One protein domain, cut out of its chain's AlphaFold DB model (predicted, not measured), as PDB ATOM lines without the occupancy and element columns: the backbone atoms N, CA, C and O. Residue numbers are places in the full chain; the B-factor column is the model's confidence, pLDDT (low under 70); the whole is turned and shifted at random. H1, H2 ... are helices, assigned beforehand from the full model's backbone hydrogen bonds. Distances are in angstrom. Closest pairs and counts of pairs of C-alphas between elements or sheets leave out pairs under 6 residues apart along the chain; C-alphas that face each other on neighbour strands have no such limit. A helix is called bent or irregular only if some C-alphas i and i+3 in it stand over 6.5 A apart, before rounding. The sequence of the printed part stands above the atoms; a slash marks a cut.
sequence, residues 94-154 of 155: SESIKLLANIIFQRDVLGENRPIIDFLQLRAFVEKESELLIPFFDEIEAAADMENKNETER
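What this domain is: This is residues 94 to 154 of the 155 residues of an uncharacterized protein of Gigaspora rosea (UniProt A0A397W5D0). A long helix, H3, and a shorter helix, H2, fold back on each other at a sharp turn as a lopsided helical hairpin, while a third helix, H1, is set off from both and reached by a loop, in an open and loosely joined arrangement. H2 packs on the first part of H3, at residues 133 to 137, and residues 142 to 154, mostly the later part of H3, stick out as a free arm; residues 94 to 103 of H1 stick out as well. The printed part has 61 residues with three named helices, in the order H1, H2, H3 along the chain, and no named strand; the class is all helix. The whole is loose, with a radius of gyration of the C-alphas of 13.5 A, and it spans 38 by 27 by 23 A.

How they stand to each other: The longest helix, H3, residues 131 to 152, touches H2, residues 119 to 129, with residues 133 to 137 alone. Their closest C-alphas are those of Glu 127 and Ile 134, 6.2 A apart. H2 and H3 run opposite ways at a shallow tilt of 19 degrees and form a helical hairpin. H3 is only just irregular, with C-alphas 132 and 135 6.9 A apart, and its line is a rough one. H1, residues 94 to 110, is apart from H3. H1 is also apart from H2, which follows it in the chain. Within the helices, the O i to N i+4 pairs within hydrogen-bond range are 12 of 13 in H1, 6 of 7 in H2 and 16 of 18 in H3.

Where its parts are: H3 runs from Glu 131, with its C-alpha at (275.654, 320.540, 341.127), to Thr 152, with its C-alpha at (257.280, 323.922, 368.469), and is 33.1 A long from first to last C-alpha. H2, Phe 119 to Glu 129, is 15.6 A long. H1, Ser 94 to Leu 110, is 22.5 A long and begins at C-alpha 94 at (257.313, 309.527, 343.676).

The domain as a whole: The two C-alphas farthest apart are those of Glu 129 and Arg 154, at 39.9 A. Residues 94 to 103, which belong to H1, stand free, and so do residues 142 to 154, of which 142 to 152 belong to H3. Without these stretches the body has 38 residues and spans 33 by 17 by 11 A. The link from H2 to H3 is tight, with 1 residue, and the link from H1 to H2 is short, with 8 residues. The printed part has no cut. The mean pLDDT of the printed part is 76.3; it is under 70 at residues 94 to 95, 106, 110 and 146 to 154.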
ATOM      1  N   SER A  94     257.624 308.960 342.361       69.12
ATOM      2  CA  SER A  94     257.313 309.527 343.676       69.12
ATOM      3  C   SER A  94     256.879 308.462 344.683       69.12
ATOM      4  O   SER A  94     257.368 308.453 345.811       69.12
ATOM      5  N   GLU A  95     256.018 307.523 344.291       68.50
ATOM      6  CA  GLU A  95     255.613 306.410 345.156       68.50
ATOM      7  C   GLU A  95     256.786 305.476 345.480       68.50
ATOM      8  O   GLU A  95     256.900 304.987 346.604       68.50
ATOM      9  N   SER A  96     257.695 305.278 344.525       76.69
ATOM     10  CA  SER A  96     258.919 304.498 344.712       76.69
ATOM     11  C   SER A  96     259.869 305.179 345.700       76.69
ATOM     12  O   SER A  96     260.356 304.531 346.625       76.69
ATOM     13  N   ILE A  97     260.090 306.490 345.551       76.06
ATOM     14  CA  ILE A  97     260.902 307.293 346.477       76.06
ATOM     15  C   ILE A  97     260.284 307.268 347.876       76.06
ATOM     16  O   ILE A  97     260.988 307.013 348.848       76.06
ATOM     17  N   LYS A  98     258.962 307.449 347.982       71.31
ATOM     18  CA  LYS A  98     258.238 307.404 349.257       71.31
ATOM     19  C   LYS A  98     258.375 306.049 349.948       71.31
ATOM     20  O   LYS A  98     258.610 305.997 351.153       71.31
ATOM     21  N   LEU A  99     258.247 304.954 349.198       70.62
ATOM     22  CA  LEU A  99     258.414 303.608 349.742       70.62
ATOM     23  C   LEU A  99     259.845 303.384 350.248       70.62
ATOM     24  O   LEU A  99     260.021 302.889 351.361       70.62
ATOM     25  N   LEU A 100     260.855 303.768 349.462       79.94
ATOM     26  CA  LEU A 100     262.264 303.643 349.847       79.94
ATOM     27  C   LEU A 100     262.593 304.484 351.087       79.94
ATOM     28  O   LEU A 100     263.191 303.961 352.025       79.94
ATOM     29  N   ALA A 101     262.151 305.741 351.124       76.94
ATOM     30  CA  ALA A 101     262.338 306.627 352.268       76.94
ATOM     31  C   ALA A 101     261.691 306.054 353.538       76.94
ATOM     32  O   ALA A 101     262.322 306.025 354.591       76.94
ATOM     33  N   ASN A 102     260.471 305.513 353.433       70.44
ATOM     34  CA  ASN A 102     259.797 304.886 354.568       70.44
ATOM     35  C   ASN A 102     260.553 303.647 355.077       70.44
ATOM     36  O   ASN A 102     260.696 303.473 356.281       70.44
ATOM     37  N   ILE A 103     261.077 302.799 354.185       75.69
ATOM     38  CA  ILE A 103     261.882 301.631 354.584       75.69
ATOM     39  C   ILE A 103     263.143 302.064 355.343       75.69
ATOM     40  O   ILE A 103     263.466 301.472 356.373       75.69
ATOM     41  N   ILE A 104     263.838 303.095 354.852       78.50
ATOM     42  CA  ILE A 104     265.040 303.642 355.495       78.50
ATOM     43  C   ILE A 104     264.689 304.208 356.875       78.50
ATOM     44  O   ILE A 104     265.323 303.840 357.857       78.50
ATOM     45  N   PHE A 105     263.628 305.010 356.976       73.19
ATOM     46  CA  PHE A 105     263.175 305.586 358.245       73.19
ATOM     47  C   PHE A 105     262.818 304.515 359.285       73.19
ATOM     48  O   PHE A 105     263.282 304.565 360.423       73.19
ATOM     49  N   GLN A 106     262.032 303.508 358.897       67.88
ATOM     50  CA  GLN A 106     261.647 302.409 359.789       67.88
ATOM     51  C   GLN A 106     262.871 301.663 360.326       67.88
ATOM     52  O   GLN A 106     262.927 301.306 361.498       67.88
ATOM     53  N   ARG A 107     263.866 301.435 359.470       82.44
ATOM     54  CA  ARG A 107     265.096 300.752 359.855       82.44
ATOM     55  C   ARG A 107     265.965 301.614 360.769       82.44
ATOM     56  O   ARG A 107     266.391 301.128 361.815       82.44
ATOM     57  N   ASP A 108     266.281 302.829 360.342       79.50
ATOM     58  CA  ASP A 108     267.349 303.625 360.946       79.50
ATOM     59  C   ASP A 108     266.843 304.435 362.148       79.50
ATOM     60  O   ASP A 108     267.541 304.558 363.149       79.50
ATOM     61  N   VAL A 109     265.600 304.921 362.100       72.19
ATOM     62  CA  VAL A 109     265.007 305.701 363.196       72.19
ATOM     63  C   VAL A 109     264.281 304.788 364.177       72.19
ATOM     64  O   VAL A 109     264.642 304.737 365.348       72.19
ATOM     65  N   LEU A 110     263.282 304.028 363.714       63.62
ATOM     66  CA  LEU A 110     262.470 303.211 364.629       63.62
ATOM     67  C   LEU A 110     263.174 301.929 365.076       63.62
ATOM     68  O   LEU A 110     262.945 301.449 366.180       63.62
ATOM     69  N   GLY A 111     264.022 301.365 364.217       72.00
ATOM     70  CA  GLY A 111     264.831 300.193 364.537       72.00
ATOM     71  C   GLY A 111     266.130 300.509 365.281       72.00
ATOM     72  O   GLY A 111     266.907 299.580 365.492       72.00
ATOM     73  N   GLU A 112     266.387 301.783 365.614       75.75
ATOM     74  CA  GLU A 112     267.614 302.285 366.262       75.75
ATOM     75  C   GLU A 112     268.920 301.842 365.569       75.75
ATOM     76  O   GLU A 112     269.987 301.734 366.182       75.75
ATOM     77  N   ASN A 113     268.862 301.567 364.263       75.38
ATOM     78  CA  ASN A 113     270.040 301.188 363.495       75.38
ATOM     79  C   ASN A 113     270.799 302.435 363.049       75.38
ATOM     80  O   ASN A 113     270.210 303.427 362.632       75.38
ATOM     81  N   ARG A 114     272.133 302.372 363.043       77.94
ATOM     82  CA  ARG A 114     272.910 303.451 362.423       77.94
ATOM     83  C   ARG A 114     272.619 303.507 360.916       77.94
ATOM     84  O   ARG A 114     272.688 302.448 360.273       77.94
ATOM     85  N   PRO A 115     272.379 304.708 360.356       78.12
ATOM     86  CA  PRO A 115     272.266 304.888 358.919       78.12
ATOM     87  C   PRO A 115     273.479 304.313 358.194       78.12
ATOM     88  O   PRO A 115     274.616 304.460 358.648       78.12
ATOM     89  N   ILE A 116     273.240 303.648 357.060       80.56
ATOM     90  CA  ILE A 116     274.335 303.174 356.193       80.56
ATOM     91  C   ILE A 116     275.076 304.377 355.598       80.56
ATOM     92  O   ILE A 116     276.298 304.345 355.470       80.56
ATOM     93  N   ILE A 117     274.320 305.412 355.232       83.19
ATOM     94  CA  ILE A 117     274.801 306.708 354.763       83.19
ATOM     95  C   ILE A 117     273.894 307.746 355.419       83.19
ATOM     96  O   ILE A 117     272.672 307.650 355.290       83.19
ATOM     97  N   ASP A 118     274.473 308.694 356.149       84.06
ATOM     98  CA  ASP A 118     273.702 309.808 356.703       84.06
ATOM     99  C   ASP A 118     273.418 310.886 355.638       84.06
ATOM    100  O   ASP A 118     273.979 310.881 354.540       84.06
ATOM    101  N   PHE A 119     272.504 311.807 355.945       83.62
ATOM    102  CA  PHE A 119     272.072 312.831 354.994       83.62
ATOM    103  C   PHE A 119     273.231 313.713 354.501       83.62
ATOM    104  O   PHE A 119     273.329 313.981 353.305       83.62
ATOM    105  N   LEU A 120     274.142 314.106 355.396       84.94
ATOM    106  CA  LEU A 120     275.287 314.957 355.060       84.94
ATOM    107  C   LEU A 120     276.277 314.222 354.152       84.94
ATOM    108  O   LEU A 120     276.784 314.794 353.188       84.94
ATOM    109  N   GLN A 121     276.519 312.941 354.422       88.75
ATOM    110  CA  GLN A 121     277.334 312.083 353.571       88.75
ATOM    111  C   GLN A 121     276.707 311.936 352.186       88.75
ATOM    112  O   GLN A 121     277.407 312.089 351.185       88.75
ATOM    113  N   LEU A 122     275.399 311.675 352.113       87.56
ATOM    114  CA  LEU A 122     274.685 311.536 350.846       87.56
ATOM    115  C   LEU A 122     274.741 312.831 350.027       87.56
ATOM    116  O   LEU A 122     275.076 312.785 348.843       87.56
ATOM    117  N   ARG A 123     274.479 313.976 350.665       87.88
ATOM    118  CA  ARG A 123     274.566 315.304 350.048       87.88
ATOM    119  C   ARG A 123     275.965 315.562 349.487       87.88
ATOM    120  O   ARG A 123     276.096 315.876 348.309       87.88
ATOM    121  N   ALA A 124     277.009 315.310 350.277       89.19
ATOM    122  CA  ALA A 124     278.395 315.497 349.852       89.19
ATOM    123  C   ALA A 124     278.814 314.573 348.692       89.19
ATOM    124  O   ALA A 124     279.677 314.940 347.893       89.19
ATOM    125  N   PHE A 125     278.248 313.363 348.592       87.62
ATOM    126  CA  PHE A 125     278.465 312.499 347.427       87.62
ATOM    127  C   PHE A 125     277.817 313.082 346.177       87.62
ATOM    128  O   PHE A 125     278.444 313.116 345.125       87.62
ATOM    129  N   VAL A 126     276.581 313.557 346.297       86.81
ATOM    130  CA  VAL A 126     275.832 314.080 345.157       86.81
ATOM    131  C   VAL A 126     276.402 315.411 344.666       86.81
ATOM    132  O   VAL A 126     276.567 315.580 343.463       86.81
ATOM    133  N   GLU A 127     276.788 316.306 345.574       88.38
ATOM    134  CA  GLU A 127     277.453 317.580 345.263       88.38
ATOM    135  C   GLU A 127     278.716 317.397 344.413       88.38
ATOM    136  O   GLU A 127     278.995 318.204 343.530       88.38
ATOM    137  N   LYS A 128     279.467 316.313 344.642       87.38
ATOM    138  CA  LYS A 128     280.667 315.991 343.856       87.38
ATOM    139  C   LYS A 128     280.358 315.487 342.449       87.38
ATOM    140  O   LYS A 128     281.190 315.646 341.563       87.38
ATOM    141  N   GLU A 129     279.207 314.850 342.262       88.81
ATOM    142  CA  GLU A 129     278.818 314.223 340.995       88.81
ATOM    143  C   GLU A 129     278.000 315.171 340.108       88.81
ATOM    144  O   GLU A 129     278.129 315.139 338.885       88.81
ATOM    145  N   SER A 130     277.142 316.013 340.696       88.56
ATOM    146  CA  SER A 130     276.307 316.953 339.946       88.56
ATOM    147  C   SER A 130     275.762 318.087 340.814       88.56
ATOM    148  O   SER A 130     274.901 317.882 341.672       88.56
ATOM    149  N   GLU A 131     276.163 319.318 340.488       86.81
ATOM    150  CA  GLU A 131     275.654 320.540 341.127       86.81
ATOM    151  C   GLU A 131     274.141 320.748 340.913       86.81
ATOM    152  O   GLU A 131     273.482 321.428 341.697       86.81
ATOM    153  N   LEU A 132     273.548 320.123 339.887       88.25
ATOM    154  CA  LEU A 132     272.116 320.249 339.579       88.25
ATOM    155  C   LEU A 132     271.205 319.615 340.634       88.25
ATOM    156  O   LEU A 132     270.009 319.891 340.655       88.25
ATOM    157  N   LEU A 133     271.752 318.743 341.477       84.56
ATOM    158  CA  LEU A 133     271.001 318.079 342.535       84.56
ATOM    159  C   LEU A 133     271.104 318.811 343.876       84.56
ATOM    160  O   LEU A 133     270.352 318.479 344.783       84.56
ATOM    161  N   ILE A 134     271.960 319.828 344.001       85.81
ATOM    162  CA  ILE A 134     272.101 320.622 345.231       85.81
ATOM    163  C   ILE A 134     270.763 321.241 345.667       85.81
ATOM    164  O   ILE A 134     270.378 321.016 346.816       85.81
ATOM    165  N   PRO A 135     269.985 321.898 344.776       88.00
ATOM    166  CA  PRO A 135     268.717 322.509 345.177       88.00
ATOM    167  C   PRO A 135     267.705 321.499 345.730       88.00
ATOM    168  O   PRO A 135     266.910 321.830 346.599       88.00
ATOM    169  N   PHE A 136     267.751 320.244 345.270       84.75
ATOM    170  CA  PHE A 136     266.888 319.182 345.785       84.75
ATOM    171  C   PHE A 136     267.206 318.836 347.248       84.75
ATOM    172  O   PHE A 136     266.290 318.612 348.037       84.75
ATOM    173  N   PHE A 137     268.486 318.816 347.635       85.62
ATOM    174  CA  PHE A 137     268.871 318.606 349.034       85.62
ATOM    175  C   PHE A 137     268.526 319.816 349.904       85.62
ATOM    176  O   PHE A 137     268.043 319.621 351.018       85.62
ATOM    177  N   ASP A 138     268.696 321.034 349.383       86.88
ATOM    178  CA  ASP A 138     268.285 322.260 350.080       86.88
ATOM    179  C   ASP A 138     266.774 322.278 350.354       86.88
ATOM    180  O   ASP A 138     266.346 322.627 351.453       86.88
ATOM    181  N   GLU A 139     265.954 321.856 349.386       84.44
ATOM    182  CA  GLU A 139     264.502 321.743 349.562       84.44
ATOM    183  C   GLU A 139     264.118 320.705 350.627       84.44
ATOM    184  O   GLU A 139     263.203 320.952 351.414       84.44
ATOM    185  N   ILE A 140     264.814 319.564 350.688       82.12
ATOM    186  CA  ILE A 140     264.577 318.541 351.720       82.12
ATOM    187  C   ILE A 140     264.923 319.078 353.111       82.12
ATOM    188  O   ILE A 140     264.148 318.893 354.049       82.12
ATOM    189  N   GLU A 141     266.071 319.741 353.246       82.06
ATOM    190  CA  GLU A 141     266.535 320.310 354.513       82.06
ATOM    191  C   GLU A 141     265.586 321.419 354.994       82.06
ATOM    192  O   GLU A 141     265.113 321.389 356.132       82.06
ATOM    193  N   ALA A 142     265.176 322.315 354.091       78.75
ATOM    194  CA  ALA A 142     264.186 323.347 354.384       78.75
ATOM    195  C   ALA A 142     262.815 322.767 354.779       78.75
ATOM    196  O   ALA A 142     262.150 323.299 355.672       78.75
ATOM    197  N   ALA A 143     262.374 321.681 354.134       74.62
ATOM    198  CA  ALA A 143     261.118 321.017 354.473       74.62
ATOM    199  C   ALA A 143     261.159 320.388 355.876       74.62
ATOM    200  O   ALA A 143     260.204 320.552 356.637       74.62
ATOM    201  N   ALA A 144     262.268 319.735 356.236       70.69
ATOM    202  CA  ALA A 144     262.467 319.160 357.566       70.69
ATOM    203  C   ALA A 144     262.487 320.242 358.664       70.69
ATOM    204  O   ALA A 144     261.859 320.091 359.713       70.69
ATOM    205  N   ASP A 145     263.139 321.378 358.404       71.88
ATOM    206  CA  ASP A 145     263.195 322.502 359.345       71.88
ATOM    207  C   ASP A 145     261.827 323.159 359.585       71.88
ATOM    208  O   ASP A 145     261.530 323.612 360.696       71.88
ATOM    209  N   MET A 146     260.967 323.218 358.563       60.38
ATOM    210  CA  MET A 146     259.600 323.727 358.720       60.38
ATOM    211  C   MET A 146     258.719 322.800 359.562       60.38
ATOM    212  O   MET A 146     257.850 323.283 360.290       60.38
ATOM    213  N   GLU A 147     258.933 321.488 359.494       57.12
ATOM    214  CA  GLU A 147     258.194 320.509 360.296       57.12
ATOM    215  C   GLU A 147     258.508 320.675 361.795       57.12
ATOM    216  O   GLU A 147     257.585 320.793 362.604       57.12
ATOM    217  N   ASN A 148     259.784 320.882 362.144       56.12
ATOM    218  CA  ASN A 148     260.232 321.157 363.519       56.12
ATOM    219  C   ASN A 148     259.660 322.468 364.096       56.12
ATOM    220  O   ASN A 148     259.299 322.545 365.276       56.12
ATOM    221  N   LYS A 149     259.544 323.521 363.274       55.19
ATOM    222  CA  LYS A 149     258.922 324.791 363.695       55.19
ATOM    223  C   LYS A 149     257.430 324.630 363.981       55.19
ATOM    224  O   LYS A 149     256.952 325.115 365.002       55.19
ATOM    225  N   ASN A 150     256.716 323.894 363.131       53.97
ATOM    226  CA  ASN A 150     255.283 323.650 363.298       53.97
ATOM    227  C   ASN A 150     254.951 322.785 364.527       53.97
ATOM    228  O   ASN A 150     253.853 322.906 365.067       53.97
ATOM    229  N   GLU A 151     255.865 321.919 364.976       52.88
ATOM    230  CA  GLU A 151     255.716 321.185 366.242       52.88
ATOM    231  C   GLU A 151     255.973 322.073 367.467       52.88
ATOM    232  O   GLU A 151     255.268 321.952 368.468       52.88
ATOM    233  N   THR A 152     256.924 323.006 367.371       53.16
ATOM    234  CA  THR A 152     257.280 323.922 368.469       53.16
ATOM    235  C   THR A 152     256.204 324.988 368.711       53.16
ATOM    236  O   THR A 152     255.977 325.392 369.844       53.16
ATOM    237  N   GLU A 153     255.498 325.423 367.664       51.97
ATOM    238  CA  GLU A 153     254.404 326.409 367.757       51.97
ATOM    239  C   GLU A 153     253.045 325.800 368.164       51.97
ATOM    240  O   GLU A 153     252.070 326.527 368.357       51.97
ATOM    241  N   ARG A 154     252.953 324.468 368.287       48.44
ATOM    242  CA  ARG A 154     251.742 323.741 368.724       48.44
ATOM    243  C   ARG A 154     251.802 323.250 370.178       48.44
ATOM    244  O   ARG A 154     250.880 322.549 370.600       48.44
TER     245      ARG A 154